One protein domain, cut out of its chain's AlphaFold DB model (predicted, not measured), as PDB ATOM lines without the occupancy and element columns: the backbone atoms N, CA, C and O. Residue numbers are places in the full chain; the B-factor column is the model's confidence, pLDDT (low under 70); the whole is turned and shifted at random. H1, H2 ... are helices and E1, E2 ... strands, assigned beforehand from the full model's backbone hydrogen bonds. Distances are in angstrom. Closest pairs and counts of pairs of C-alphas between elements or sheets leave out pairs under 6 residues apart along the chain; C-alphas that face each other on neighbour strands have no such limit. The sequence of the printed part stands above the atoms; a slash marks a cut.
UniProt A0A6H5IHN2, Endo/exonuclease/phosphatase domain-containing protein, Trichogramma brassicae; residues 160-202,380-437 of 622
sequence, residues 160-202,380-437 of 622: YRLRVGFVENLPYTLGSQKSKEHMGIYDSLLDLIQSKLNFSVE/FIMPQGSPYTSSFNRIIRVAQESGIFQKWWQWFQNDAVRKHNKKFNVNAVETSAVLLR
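What this domain is: This is residues 160 to 202 and 380 to 437 of the 622 residues of the protein "Endo/exonuclease/phosphatase domain-containing protein" of Trichogramma brassicae (UniProt A0A6H5IHN2). H2 and the long H3 meet near their ends in a wide corner; H1 packs inside it, with the small strand pair E1 and E2 on H1's other side, and residues 419 to 435 stick out. The printed part has 101 residues, with E1, H1, E2, H2, H3 in order, the strands parallel; of the 59 residues in named elements helices hold 50, mostly helix. The whole is loose, radius of gyration of the C-alphas 17.3 A, spanning 58 by 32 by 21 A.

Where its parts are: E1, residues 161 to 166, begins at C-alpha 161 (92.726, 136.022, 121.723). H1 is 185 to 197, 18.2 A; E2 200 to 202; H2 389 to 401, 18.0 A; H3 404 to 427, 36.4 A, ending at C-alpha 427 (113.839, 104.818, 93.770).

How they stand to each other: E1, H1, E2 form a strand-helix-strand unit, parallel neighbour strands with a helix between, its crossover right-handed; N 162 and O 200, 2.8 A, are within hydrogen-bond range. H1 touches H2, closest C-alphas Ile 193 and Ile 395, 6.6 A, and H3, Ile 185 alone to Trp 408, 6.2 A. O i to N i+4 pairs are within range throughout H1 and H2, 18 of 20 in H3.

The domain as a whole: Across the cut, residues 203 to 379, C-alphas 202 and 380 are 16.6 A apart. Link E1 to H1 is long. Among 34 residues under pLDDT 70 are 422 to 437.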
ATOM      1  N   TYR A 160      95.455 139.910 122.667       87.56
ATOM      2  CA  TYR A 160      94.053 139.487 122.728       87.56
ATOM      3  C   TYR A 160      93.789 138.240 121.878       87.56
ATOM      4  O   TYR A 160      94.316 138.095 120.777       87.56
ATOM      5  N   ARG A 161      92.972 137.312 122.382       85.38
ATOM      6  CA  ARG A 161      92.726 136.022 121.723       85.38
ATOM      7  C   ARG A 161      91.605 136.133 120.693       85.38
ATOM      8  O   ARG A 161      90.431 136.214 121.050       85.38
ATOM      9  N   LEU A 162      91.953 136.084 119.409       81.88
ATOM     10  CA  LEU A 162      90.991 135.993 118.313       81.88
ATOM     11  C   LEU A 162      90.727 134.536 117.940       81.88
ATOM     12  O   LEU A 162      91.645 133.755 117.697       81.88
ATOM     13  N   ARG A 163      89.446 134.176 117.850       77.50
ATOM     14  CA  ARG A 163      89.011 132.876 117.329       77.50
ATOM     15  C   ARG A 163      88.971 132.951 115.810       77.50
ATOM     16  O   ARG A 163      88.173 133.710 115.260       77.50
ATOM     17  N   VAL A 164      89.818 132.168 115.156       74.00
ATOM     18  CA  VAL A 164      89.901 132.087 113.695       74.00
ATOM     19  C   VAL A 164      89.611 130.652 113.294       74.00
ATOM     20  O   VAL A 164      90.209 129.730 113.845       74.00
ATOM     21  N   GLY A 165      88.680 130.461 112.362       67.31
ATOM     22  CA  GLY A 165      88.424 129.146 111.791       67.31
ATOM     23  C   GLY A 165      88.948 129.051 110.366       67.31
ATOM     24  O   GLY A 165      88.990 130.041 109.634       67.31
ATOM     25  N   PHE A 166      89.337 127.838 109.989       66.75
ATOM     26  CA  PHE A 166      89.953 127.548 108.704       66.75
ATOM     27  C   PHE A 166      89.248 126.383 108.030       66.75
ATOM     28  O   PHE A 166      88.752 125.466 108.686       66.75
ATOM     29  N   VAL A 167      89.269 126.413 106.703       67.12
ATOM     30  CA  VAL A 167      88.942 125.264 105.868       67.12
ATOM     31  C   VAL A 167      90.238 124.799 105.233       67.12
ATOM     32  O   VAL A 167      90.980 125.633 104.710       67.12
ATOM     33  N   GLU A 168      90.533 123.504 105.294       69.44
ATOM     34  CA  GLU A 168      91.713 122.935 104.644       69.44
ATOM     35  C   GLU A 168      91.566 123.055 103.121       69.44
ATOM     36  O   GLU A 168      90.615 122.550 102.525       69.44
ATOM     37  N   ASN A 169      92.476 123.791 102.484       70.88
ATOM     38  CA  ASN A 169      92.414 124.058 101.056       70.88
ATOM     39  C   ASN A 169      93.813 124.357 100.529       70.88
ATOM     40  O   ASN A 169      94.329 125.464 100.683       70.88
ATOM     41  N   LEU A 170      94.433 123.379  99.876       70.94
ATOM     42  CA  LEU A 170      95.766 123.543  99.310       70.94
ATOM     43  C   LEU A 170      95.779 124.582  98.174       70.94
ATOM     44  O   LEU A 170      94.878 124.588  97.334       70.94
ATOM     45  N   PRO A 171      96.813 125.439  98.084       74.44
ATOM     46  CA  PRO A 171      97.962 125.615  98.992       74.44
ATOM     47  C   PRO A 171      97.729 126.706 100.062       74.44
ATOM     48  O   PRO A 171      98.670 127.263 100.625       74.44
ATOM     49  N   TYR A 172      96.481 127.115 100.260       76.50
ATOM     50  CA  TYR A 172      96.126 128.250 101.100       76.50
ATOM     51  C   TYR A 172      96.210 127.926 102.587       76.50
ATOM     52  O   TYR A 172      96.628 128.784 103.357       76.50
ATOM     53  N   THR A 173      95.851 126.703 102.957       72.06
ATOM     54  CA  THR A 173      95.884 126.167 104.319       72.06
ATOM     55  C   THR A 173      96.211 124.681 104.242       72.06
ATOM     56  O   THR A 173      95.627 123.946 103.440       72.06
ATOM     57  N   LEU A 174      97.149 124.233 105.071       65.50
ATOM     58  CA  LEU A 174      97.551 122.834 105.177       65.50
ATOM     59  C   LEU A 174      97.523 122.468 106.656       65.50
ATOM     60  O   LEU A 174      98.380 122.889 107.431       65.50
ATOM     61  N   GLY A 175      96.486 121.730 107.048       58.97
ATOM     62  CA  GLY A 175      96.307 121.298 108.426       58.97
ATOM     63  C   GLY A 175      97.101 120.025 108.682       58.97
ATOM     64  O   GLY A 175      96.720 118.948 108.237       58.97
ATOM     65  N   SER A 176      98.192 120.103 109.442       50.56
ATOM     66  CA  SER A 176      98.810 118.894 109.984       50.56
ATOM     67  C   SER A 176      98.131 118.523 111.300       50.56
ATOM     68  O   SER A 176      98.432 119.101 112.348       50.56
ATOM     69  N   GLN A 177      97.262 117.503 111.273       49.22
ATOM     70  CA  GLN A 177      96.631 116.949 112.486       49.22
ATOM     71  C   GLN A 177      97.654 116.568 113.572       49.22
ATOM     72  O   GLN A 177      97.316 116.548 114.753       49.22
ATOM     73  N   LYS A 178      98.906 116.272 113.190       44.75
ATOM     74  CA  LYS A 178      99.952 115.819 114.114       44.75
ATOM     75  C   LYS A 178     100.805 116.931 114.721       44.75
ATOM     76  O   LYS A 178     101.352 116.704 115.793       44.75
ATOM     77  N   SER A 179     100.952 118.090 114.076       46.91
ATOM     78  CA  SER A 179     101.960 119.083 114.505       46.91
ATOM     79  C   SER A 179     101.407 120.393 115.065       46.91
ATOM     80  O   SER A 179     102.193 121.181 115.567       46.91
ATOM     81  N   LYS A 180     100.089 120.658 115.015       52.62
ATOM     82  CA  LYS A 180      99.493 121.998 115.266       52.62
ATOM     83  C   LYS A 180     100.055 123.130 114.382       52.62
ATOM     84  O   LYS A 180      99.482 124.216 114.372       52.62
ATOM     85  N   GLU A 181     101.115 122.880 113.619       56.97
ATOM     86  CA  GLU A 181     101.646 123.766 112.601       56.97
ATOM     87  C   GLU A 181     100.721 123.716 111.389       56.97
ATOM     88  O   GLU A 181     100.519 122.671 110.761       56.97
ATOM     89  N   HIS A 182     100.121 124.865 111.109       59.94
ATOM     90  CA  HIS A 182      99.393 125.112 109.881       59.94
ATOM     91  C   HIS A 182     100.371 125.793 108.927       59.94
ATOM     92  O   HIS A 182     101.095 126.707 109.324       59.94
ATOM     93  N   MET A 183     100.462 125.298 107.696       67.81
ATOM     94  CA  MET A 183     101.320 125.895 106.674       67.81
ATOM     95  C   MET A 183     100.487 126.267 105.461       67.81
ATOM     96  O   MET A 183      99.819 125.426 104.869       67.81
ATOM     97  N   GLY A 184     100.583 127.514 105.027       80.31
ATOM     98  CA  GLY A 184      99.794 127.975 103.903       80.31
ATOM     99  C   GLY A 184      99.909 129.471 103.693       80.31
ATOM    100  O   GLY A 184     100.482 130.210 104.500       80.31
ATOM    101  N   ILE A 185      99.363 129.925 102.571       83.38
ATOM    102  CA  ILE A 185      99.320 131.353 102.236       83.38
ATOM    103  C   ILE A 185      98.476 132.120 103.252       83.38
ATOM    104  O   ILE A 185      98.835 133.233 103.622       83.38
ATOM    105  N   TYR A 186      97.367 131.538 103.712       82.44
ATOM    106  CA  TYR A 186      96.514 132.172 104.714       82.44
ATOM    107  C   TYR A 186      97.104 132.112 106.108       82.44
ATOM    108  O   TYR A 186      96.904 133.063 106.852       82.44
ATOM    109  N   ASP A 187      97.882 131.080 106.423       82.44
ATOM    110  CA  ASP A 187      98.641 131.030 107.672       82.44
ATOM    111  C   ASP A 187      99.698 132.142 107.682       82.44
ATOM    112  O   ASP A 187      99.718 132.966 108.586       82.44
ATOM    113  N   SER A 188     100.463 132.288 106.591       88.88
ATOM    114  CA  SER A 188     101.464 133.362 106.448       88.88
ATOM    115  C   SER A 188     100.839 134.762 106.514       88.88
ATOM    116  O   SER A 188     101.406 135.697 107.080       88.88
ATOM    117  N   LEU A 189      99.655 134.921 105.919       87.69
ATOM    118  CA  LEU A 189      98.902 136.167 105.981       87.69
ATOM    119  C   LEU A 189      98.362 136.430 107.383       87.69
ATOM    120  O   LEU A 189      98.403 137.571 107.838       87.69
ATOM    121  N   LEU A 190      97.860 135.404 108.062       85.88
ATOM    122  CA  LEU A 190      97.376 135.547 109.421       85.88
ATOM    123  C   LEU A 190      98.523 135.878 110.368       85.88
ATOM    124  O   LEU A 190      98.351 136.790 111.161       85.88
ATOM    125  N   ASP A 191      99.694 135.259 110.223       88.62
ATOM    126  CA  ASP A 191     100.907 135.594 110.975       88.62
ATOM    127  C   ASP A 191     101.333 137.050 110.740       88.62
ATOM    128  O   ASP A 191     101.721 137.769 111.667       88.62
ATOM    129  N   LEU A 192     101.220 137.537 109.499       91.12
ATOM    130  CA  LEU A 192     101.473 138.942 109.182       91.12
ATOM    131  C   LEU A 192     100.470 139.865 109.887       91.12
ATOM    132  O   LEU A 192     100.867 140.866 110.481       91.12
ATOM    133  N   ILE A 193      99.177 139.549 109.845       89.69
ATOM    134  CA  ILE A 193      98.148 140.349 110.524       89.69
ATOM    135  C   ILE A 193      98.341 140.264 112.047       89.69
ATOM    136  O   ILE A 193      98.272 141.284 112.730       89.69
ATOM    137  N   GLN A 194      98.658 139.082 112.570       89.31
ATOM    138  CA  GLN A 194      98.912 138.811 113.979       89.31
ATOM    139  C   GLN A 194     100.113 139.595 114.494       89.31
ATOM    140  O   GLN A 194     100.013 140.243 115.530       89.31
ATOM    141  N   SER A 195     101.221 139.598 113.756       91.75
ATOM    142  CA  SER A 195     102.411 140.375 114.111       91.75
ATOM    143  C   SER A 195     102.183 141.884 114.019       91.75
ATOM    144  O   SER A 195     102.773 142.634 114.791       91.75
ATOM    145  N   LYS A 196     101.323 142.347 113.102       93.44
ATOM    146  CA  LYS A 196     101.028 143.777 112.938       93.44
ATOM    147  C   LYS A 196     100.023 144.325 113.934       93.44
ATOM    148  O   LYS A 196     100.152 145.484 114.299       93.44
ATOM    149  N   LEU A 197      99.043 143.525 114.333       91.38
ATOM    150  CA  LEU A 197      98.013 143.931 115.286       91.38
ATOM    151  C   LEU A 197      98.256 143.369 116.687       91.38
ATOM    152  O   LEU A 197      97.446 143.623 117.563       91.38
ATOM    153  N   ASN A 198      99.326 142.597 116.902       93.88
ATOM    154  CA  ASN A 198      99.700 141.993 118.183       93.88
ATOM    155  C   ASN A 198      98.524 141.281 118.877       93.88
ATOM    156  O   ASN A 198      98.147 141.614 119.993       93.88
ATOM    157  N   PHE A 199      97.906 140.308 118.208       90.94
ATOM    158  CA  PHE A 199      96.919 139.416 118.834       90.94
ATOM    159  C   PHE A 199      97.462 137.993 118.941       90.94
ATOM    160  O   PHE A 199      98.544 137.680 118.448       90.94
ATOM    161  N   SER A 200      96.720 137.110 119.595       88.38
ATOM    162  CA  SER A 200      96.979 135.673 119.564       88.38
ATOM    163  C   SER A 200      95.794 134.943 118.947       88.38
ATOM    164  O   SER A 200      94.644 135.350 119.101       88.38
ATOM    165  N   VAL A 201      96.059 133.874 118.204       80.69
ATOM    166  CA  VAL A 201      94.999 133.049 117.618       80.69
ATOM    167  C   VAL A 201      94.632 131.960 118.616       80.69
ATOM    168  O   VAL A 201      95.491 131.189 119.042       80.69
ATOM    169  N   GLU A 202      93.357 131.871 118.995       73.50
ATOM    170  CA  GLU A 202      92.847 130.685 119.678       73.50
ATOM    171  C   GLU A 202      92.592 129.603 118.613       73.50
ATOM    172  O   GLU A 202      91.707 129.782 117.770       73.50
ATOM    173  N   PHE A 380      88.571 137.269 103.628       74.75
ATOM    174  CA  PHE A 380      88.210 136.982 105.013       74.75
ATOM    175  C   PHE A 380      86.732 137.285 105.205       74.75
ATOM    176  O   PHE A 380      86.227 138.300 104.718       74.75
ATOM    177  N   ILE A 381      86.052 136.395 105.914       69.50
ATOM    178  CA  ILE A 381      84.670 136.588 106.327       69.50
ATOM    179  C   ILE A 381      84.708 136.987 107.794       69.50
ATOM    180  O   ILE A 381      85.313 136.304 108.619       69.50
ATOM    181  N   MET A 382      84.081 138.114 108.110       73.44
ATOM    182  CA  MET A 382      83.960 138.630 109.468       73.44
ATOM    183  C   MET A 382      82.489 138.884 109.789       73.44
ATOM    184  O   MET A 382      81.707 139.134 108.866       73.44
ATOM    185  N   PRO A 383      82.091 138.857 111.074       68.38
ATOM    186  CA  PRO A 383      80.771 139.320 111.479       68.38
ATOM    187  C   PRO A 383      80.502 140.738 110.965       68.38
ATOM    188  O   PRO A 383      81.401 141.586 110.951       68.38
ATOM    189  N   GLN A 384      79.264 141.007 110.556       61.88
ATOM    190  CA  GLN A 384      78.859 142.345 110.136       61.88
ATOM    191  C   GLN A 384      79.116 143.354 111.265       61.88
ATOM    192  O   GLN A 384      78.783 143.097 112.419       61.88
ATOM    193  N   GLY A 385      79.726 144.494 110.927       63.22
ATOM    194  CA  GLY A 385      80.102 145.517 111.907       63.22
ATOM    195  C   GLY A 385      81.364 145.195 112.710       63.22
ATOM    196  O   GLY A 385      81.678 145.924 113.644       63.22
ATOM    197  N   SER A 386      82.109 144.135 112.361       72.75
ATOM    198  CA  SER A 386      83.339 143.790 113.072       72.75
ATOM    199  C   SER A 386      84.331 144.965 113.079       72.75
ATOM    200  O   SER A 386      84.682 145.474 112.003       72.75
ATOM    201  N   PRO A 387      84.847 145.358 114.260       75.06
ATOM    202  CA  PRO A 387      85.739 146.508 114.395       75.06
ATOM    203  C   PRO A 387      87.090 146.290 113.699       75.06
ATOM    204  O   PRO A 387      87.746 147.249 113.314       75.06
ATOM    205  N   TYR A 388      87.496 145.036 113.474       81.44
ATOM    206  CA  TYR A 388      88.797 144.694 112.887       81.44
ATOM    207  C   TYR A 388      88.856 144.868 111.366       81.44
ATOM    208  O   TYR A 388      89.946 144.891 110.793       81.44
ATOM    209  N   THR A 389      87.698 144.977 110.708       79.06
ATOM    210  CA  THR A 389      87.568 144.910 109.244       79.06
ATOM    211  C   THR A 389      88.474 145.916 108.530       79.06
ATOM    212  O   THR A 389      89.175 145.564 107.583       79.06
ATOM    213  N   SER A 390      88.504 147.167 108.994       82.06
ATOM    214  CA  SER A 390      89.311 148.234 108.387       82.06
ATOM    215  C   SER A 390      90.815 147.979 108.540       82.06
ATOM    216  O   SER A 390      91.560 148.099 107.563       82.06
ATOM    217  N   SER A 391      91.259 147.571 109.732       87.94
ATOM    218  CA  SER A 391      92.659 147.239 110.014       87.94
ATOM    219  C   SER A 391      93.134 146.036 109.200       87.94
ATOM    220  O   SER A 391      94.198 146.106 108.582       87.94
ATOM    221  N   PHE A 392      92.333 144.969 109.121       87.62
ATOM    222  CA  PHE A 392      92.650 143.792 108.308       87.62
ATOM    223  C   PHE A 392      92.720 144.148 106.824       87.62
ATOM    224  O   PHE A 392      93.716 143.838 106.175       87.62
ATOM    225  N   ASN A 393      91.722 144.862 106.293       84.31
ATOM    226  CA  ASN A 393      91.715 145.283 104.891       84.31
ATOM    227  C   ASN A 393      92.931 146.146 104.547       84.31
ATOM    228  O   ASN A 393      93.532 145.962 103.490       84.31
ATOM    229  N   ARG A 394      93.335 147.052 105.448       91.00
ATOM    230  CA  ARG A 394      94.552 147.854 105.280       91.00
ATOM    231  C   ARG A 394      95.792 146.964 105.169       91.00
ATOM    232  O   ARG A 394      96.574 147.157 104.245       91.00
ATOM    233  N   ILE A 395      95.965 146.000 106.076       91.06
ATOM    234  CA  ILE A 395      97.134 145.103 106.081       91.06
ATOM    235  C   ILE A 395      97.143 144.209 104.838       91.06
ATOM    236  O   ILE A 395      98.173 144.093 104.178       91.06
ATOM    237  N   ILE A 396      95.998 143.622 104.484       85.56
ATOM    238  CA  ILE A 396      95.850 142.773 103.294       85.56
ATOM    239  C   ILE A 396      96.180 143.566 102.030       85.56
ATOM    240  O   ILE A 396      96.920 143.074 101.184       85.56
ATOM    241  N   ARG A 397      95.689 144.805 101.920       88.44
ATOM    242  CA  ARG A 397      95.989 145.677 100.784       88.44
ATOM    243  C   ARG A 397      97.485 145.972 100.683       88.44
ATOM    244  O   ARG A 397      98.055 145.773  99.620       88.44
ATOM    245  N   VAL A 398      98.139 146.344 101.784       91.38
ATOM    246  CA  VAL A 398      99.598 146.577 101.805       91.38
ATOM    247  C   VAL A 398     100.373 145.307 101.428       91.38
ATOM    248  O   VAL A 398     101.345 145.356 100.675       91.38
ATOM    249  N   ALA A 399      99.935 144.141 101.902       87.62
ATOM    250  CA  ALA A 399     100.516 142.855 101.524       87.62
ATOM    251  C   ALA A 399     100.350 142.567 100.015       87.62
ATOM    252  O   ALA A 399     101.279 142.092  99.362       87.62
ATOM    253  N   GLN A 400      99.194 142.887  99.431       85.31
ATOM    254  CA  GLN A 400      98.963 142.758  97.989       85.31
ATOM    255  C   GLN A 400      99.823 143.733  97.177       85.31
ATOM    256  O   GLN A 400     100.485 143.311  96.231       85.31
ATOM    257  N   GLU A 401      99.848 145.008  97.565       87.31
ATOM    258  CA  GLU A 401     100.594 146.079  96.892       87.31
ATOM    259  C   GLU A 401     102.112 145.854  96.952       87.31
ATOM    260  O   GLU A 401     102.818 146.151  95.993       87.31
ATOM    261  N   SER A 402     102.618 145.262  98.038       90.12
ATOM    262  CA  SER A 402     104.044 144.925  98.194       90.12
ATOM    263  C   SER A 402     104.492 143.680  97.418       90.12
ATOM    264  O   SER A 402     105.680 143.362  97.398       90.12
ATOM    265  N   GLY A 403     103.568 142.940  96.799       89.88
ATOM    266  CA  GLY A 403     103.894 141.717  96.066       89.88
ATOM    267  C   GLY A 403     104.139 140.485  96.950       89.88
ATOM    268  O   GLY A 403     104.583 139.443  96.452       89.88
ATOM    269  N   ILE A 404     103.866 140.559  98.263       88.88
ATOM    270  CA  ILE A 404     104.172 139.461  99.195       88.88
ATOM    271  C   ILE A 404     103.346 138.206  98.884       88.88
ATOM    272  O   ILE A 404     103.854 137.090  98.976       88.88
ATOM    273  N   PHE A 405     102.101 138.380  98.425       83.75
ATOM    274  CA  PHE A 405     101.232 137.274  98.024       83.75
ATOM    275  C   PHE A 405     101.800 136.498  96.838       83.75
ATOM    276  O   PHE A 405     101.726 135.272  96.814       83.75
ATOM    277  N   GLN A 406     102.382 137.192  95.861       88.06
ATOM    278  CA  GLN A 406     103.007 136.601  94.683       88.06
ATOM    279  C   GLN A 406     104.242 135.801  95.102       88.06
ATOM    280  O   GLN A 406     104.416 134.670  94.648       88.06
ATOM    281  N   LYS A 407     105.045 136.348  96.024       88.44
ATOM    282  CA  LYS A 407     106.201 135.656  96.604       88.44
ATOM    283  C   LYS A 407     105.788 134.389  97.357       88.44
ATOM    284  O   LYS A 407     106.350 133.326  97.100       88.44
ATOM    285  N   TRP A 408     104.795 134.471  98.245       89.62
ATOM    286  CA  TRP A 408     104.266 133.297  98.948       89.62
ATOM    287  C   TRP A 408     103.710 132.270  97.968       89.62
ATOM    288  O   TRP A 408     104.044 131.095  98.066       89.62
ATOM    289  N   TRP A 409     102.933 132.712  96.981       86.06
ATOM    290  CA  TRP A 409     102.378 131.840  95.953       86.06
ATOM    291  C   TRP A 409     103.472 131.050  95.227       86.06
ATOM    292  O   TRP A 409     103.428 129.824  95.210       86.06
ATOM    293  N   GLN A 410     104.481 131.734  94.681       85.81
ATOM    294  CA  GLN A 410     105.616 131.088  94.014       85.81
ATOM    295  C   GLN A 410     106.341 130.112  94.945       85.81
ATOM    296  O   GLN A 410     106.669 128.997  94.540       85.81
ATOM    297  N   TRP A 411     106.549 130.507  96.201       84.81
ATOM    298  CA  TRP A 411     107.205 129.663  97.188       84.81
ATOM    299  C   TRP A 411     106.432 128.365  97.457       84.81
ATOM    300  O   TRP A 411     107.015 127.286  97.347       84.81
ATOM    301  N   PHE A 412     105.125 128.443  97.730       83.31
ATOM    302  CA  PHE A 412     104.290 127.261  97.972       83.31
ATOM    303  C   PHE A 412     104.153 126.373  96.734       83.31
ATOM    304  O   PHE A 412     104.179 125.151  96.861       83.31
ATOM    305  N   GLN A 413     104.057 126.959  95.534       82.06
ATOM    306  CA  GLN A 413     104.074 126.183  94.293       82.06
ATOM    307  C   GLN A 413     105.366 125.369  94.161       82.06
ATOM    308  O   GLN A 413     105.317 124.170  93.899       82.06
ATOM    309  N   ASN A 414     106.515 126.013  94.366       82.31
ATOM    310  CA  ASN A 414     107.817 125.366  94.226       82.31
ATOM    311  C   ASN A 414     108.037 124.297  95.306       82.31
ATOM    312  O   ASN A 414     108.575 123.231  95.011       82.31
ATOM    313  N   ASP A 415     107.594 124.541  96.542       79.69
ATOM    314  CA  ASP A 415     107.696 123.561  97.629       79.69
ATOM    315  C   ASP A 415     106.805 122.331  97.387       79.69
ATOM    316  O   ASP A 415     107.253 121.204  97.605       79.69
ATOM    317  N   ALA A 416     105.588 122.522  96.862       74.88
ATOM    318  CA  ALA A 416     104.695 121.423  96.491       74.88
ATOM    319  C   ALA A 416     105.311 120.530  95.398       74.88
ATOM    320  O   ALA A 416     105.346 119.307  95.553       74.88
ATOM    321  N   VAL A 417     105.867 121.136  94.341       74.69
ATOM    322  CA  VAL A 417     106.580 120.414  93.270       74.69
ATOM    323  C   VAL A 417     107.799 119.673  93.826       74.69
ATOM    324  O   VAL A 417     107.977 118.485  93.555       74.69
ATOM    325  N   ARG A 418     108.603 120.323  94.680       75.75
ATOM    326  CA  ARG A 418     109.783 119.694  95.297       75.75
ATOM    327  C   ARG A 418     109.406 118.476  96.141       75.75
ATOM    328  O   ARG A 418     110.045 117.431  96.028       75.75
ATOM    329  N   LYS A 419     108.377 118.592  96.988       76.69
ATOM    330  CA  LYS A 419     107.897 117.492  97.843       76.69
ATOM    331  C   LYS A 419     107.360 116.319  97.024       76.69
ATOM    332  O   LYS A 419     107.627 115.174  97.381       76.69
ATOM    333  N   HIS A 420     106.646 116.593  95.931       71.69
ATOM    334  CA  HIS A 420     106.177 115.559  95.011       71.69
ATOM    335  C   HIS A 420     107.353 114.804  94.377       71.69
ATOM    336  O   HIS A 420     107.439 113.585  94.517       71.69
ATOM    337  N   ASN A 421     108.316 115.520  93.791       70.94
ATOM    338  CA  ASN A 421     109.480 114.903  93.147       70.94
ATOM    339  C   ASN A 421     110.317 114.082  94.136       70.94
ATOM    340  O   ASN A 421     110.706 112.961  93.826       70.94
ATOM    341  N   LYS A 422     110.499 114.564  95.375       68.19
ATOM    342  CA  LYS A 422     111.213 113.819  96.429       68.19
ATOM    343  C   LYS A 422     110.529 112.496  96.793       68.19
ATOM    344  O   LYS A 422     111.219 111.554  97.154       68.19
ATOM    345  N   LYS A 423     109.196 112.404  96.695       58.72
ATOM    346  CA  LYS A 423     108.441 111.165  96.959       58.72
ATOM    347  C   LYS A 423     108.566 110.150  95.814       58.72
ATOM    348  O   LYS A 423     108.548 108.953  96.080       58.72
ATOM    349  N   PHE A 424     108.719 110.617  94.574       49.19
ATOM    350  CA  PHE A 424     108.918 109.763  93.397       49.19
ATOM    351  C   PHE A 424     110.390 109.352  93.187       49.19
ATOM    352  O   PHE A 424     110.644 108.224  92.771       49.19
ATOM    353  N   ASN A 425     111.358 110.191  93.576       40.50
ATOM    354  CA  ASN A 425     112.797 109.919  93.430       40.50
ATOM    355  C   ASN A 425     113.420 109.044  94.532       40.50
ATOM    356  O   ASN A 425     114.619 108.789  94.493       40.50
ATOM    357  N   VAL A 426     112.648 108.493  95.477       37.72
ATOM    358  CA  VAL A 426     113.192 107.536  96.471       37.72
ATOM    359  C   VAL A 426     113.678 106.223  95.816       37.72
ATOM    360  O   VAL A 426     114.407 105.466  96.447       37.72
ATOM    361  N   ASN A 427     113.366 105.983  94.535       31.75
ATOM    362  CA  ASN A 427     113.839 104.818  93.770       31.75
ATOM    363  C   ASN A 427     114.760 105.151  92.578       31.75
ATOM    364  O   ASN A 427     115.084 104.250  91.807       31.75
ATOM    365  N   ALA A 428     115.200 106.400  92.407       27.73
ATOM    366  CA  ALA A 428     116.085 106.780  91.307       27.73
ATOM    367  C   ALA A 428     117.319 107.519  91.840       27.73
ATOM    368  O   ALA A 428     117.228 108.610  92.395       27.73
ATOM    369  N   VAL A 429     118.481 106.885  91.674       32.62
ATOM    370  CA  VAL A 429     119.807 107.478  91.872       32.62
ATOM    371  C   VAL A 429     119.918 108.714  90.976       32.62
ATOM    372  O   VAL A 429     119.861 108.589  89.755       32.62
ATOM    373  N   GLU A 430     120.055 109.900  91.567       28.73
ATOM    374  CA  GLU A 430     119.989 111.165  90.830       28.73
ATOM    375  C   GLU A 430     121.362 111.853  90.732       28.73
ATOM    376  O   GLU A 430     121.786 112.626  91.590       28.73
ATOM    377  N   THR A 431     122.051 111.566  89.628       27.22
ATOM    378  CA  THR A 431     122.947 112.490  88.919       27.22
ATOM    379  C   THR A 431     122.119 113.249  87.881       27.22
ATOM    380  O   THR A 431     121.747 112.645  86.879       27.22
ATOM    381  N   SER A 432     121.830 114.537  88.111       26.38
ATOM    382  CA  SER A 432     121.732 115.637  87.118       26.38
ATOM    383  C   SER A 432     121.055 116.868  87.734       26.38
ATOM    384  O   SER A 432     120.091 116.765  88.485       26.38
ATOM    385  N   ALA A 433     121.615 118.042  87.453       30.03
ATOM    386  CA  ALA A 433     121.397 119.287  88.175       30.03
ATOM    387  C   ALA A 433     120.222 120.128  87.638       30.03
ATOM    388  O   ALA A 433     120.228 120.539  86.483       30.03
ATOM    389  N   VAL A 434     119.288 120.484  88.530       27.34
ATOM    390  CA  VAL A 434     118.462 121.707  88.485       27.34
ATOM    391  C   VAL A 434     118.377 122.223  89.923       27.34
ATOM    392  O   VAL A 434     117.686 121.662  90.772       27.34
ATOM    393  N   LEU A 435     119.168 123.247  90.237       31.98
ATOM    394  CA  LEU A 435     119.490 123.638  91.610       31.98
ATOM    395  C   LEU A 435     118.629 124.832  92.061       31.98
ATOM    396  O   LEU A 435     119.110 125.943  92.225       31.98
ATOM    397  N   LEU A 436     117.343 124.580  92.326       30.27
ATOM    398  CA  LEU A 436     116.683 125.168  93.500       30.27
ATOM    399  C   LEU A 436     116.808 124.129  94.622       30.27
ATOM    400  O   LEU A 436     115.850 123.426  94.956       30.27
ATOM    401  N   ARG A 437     118.027 123.975  95.163       30.41
ATOM    402  CA  ARG A 437     118.252 123.139  96.349       30.41
ATOM    403  C   ARG A 437     117.606 123.816  97.557       30.41
ATOM    404  O   ARG A 437     118.099 124.784  98.106       30.41
TER     405      ARG A 437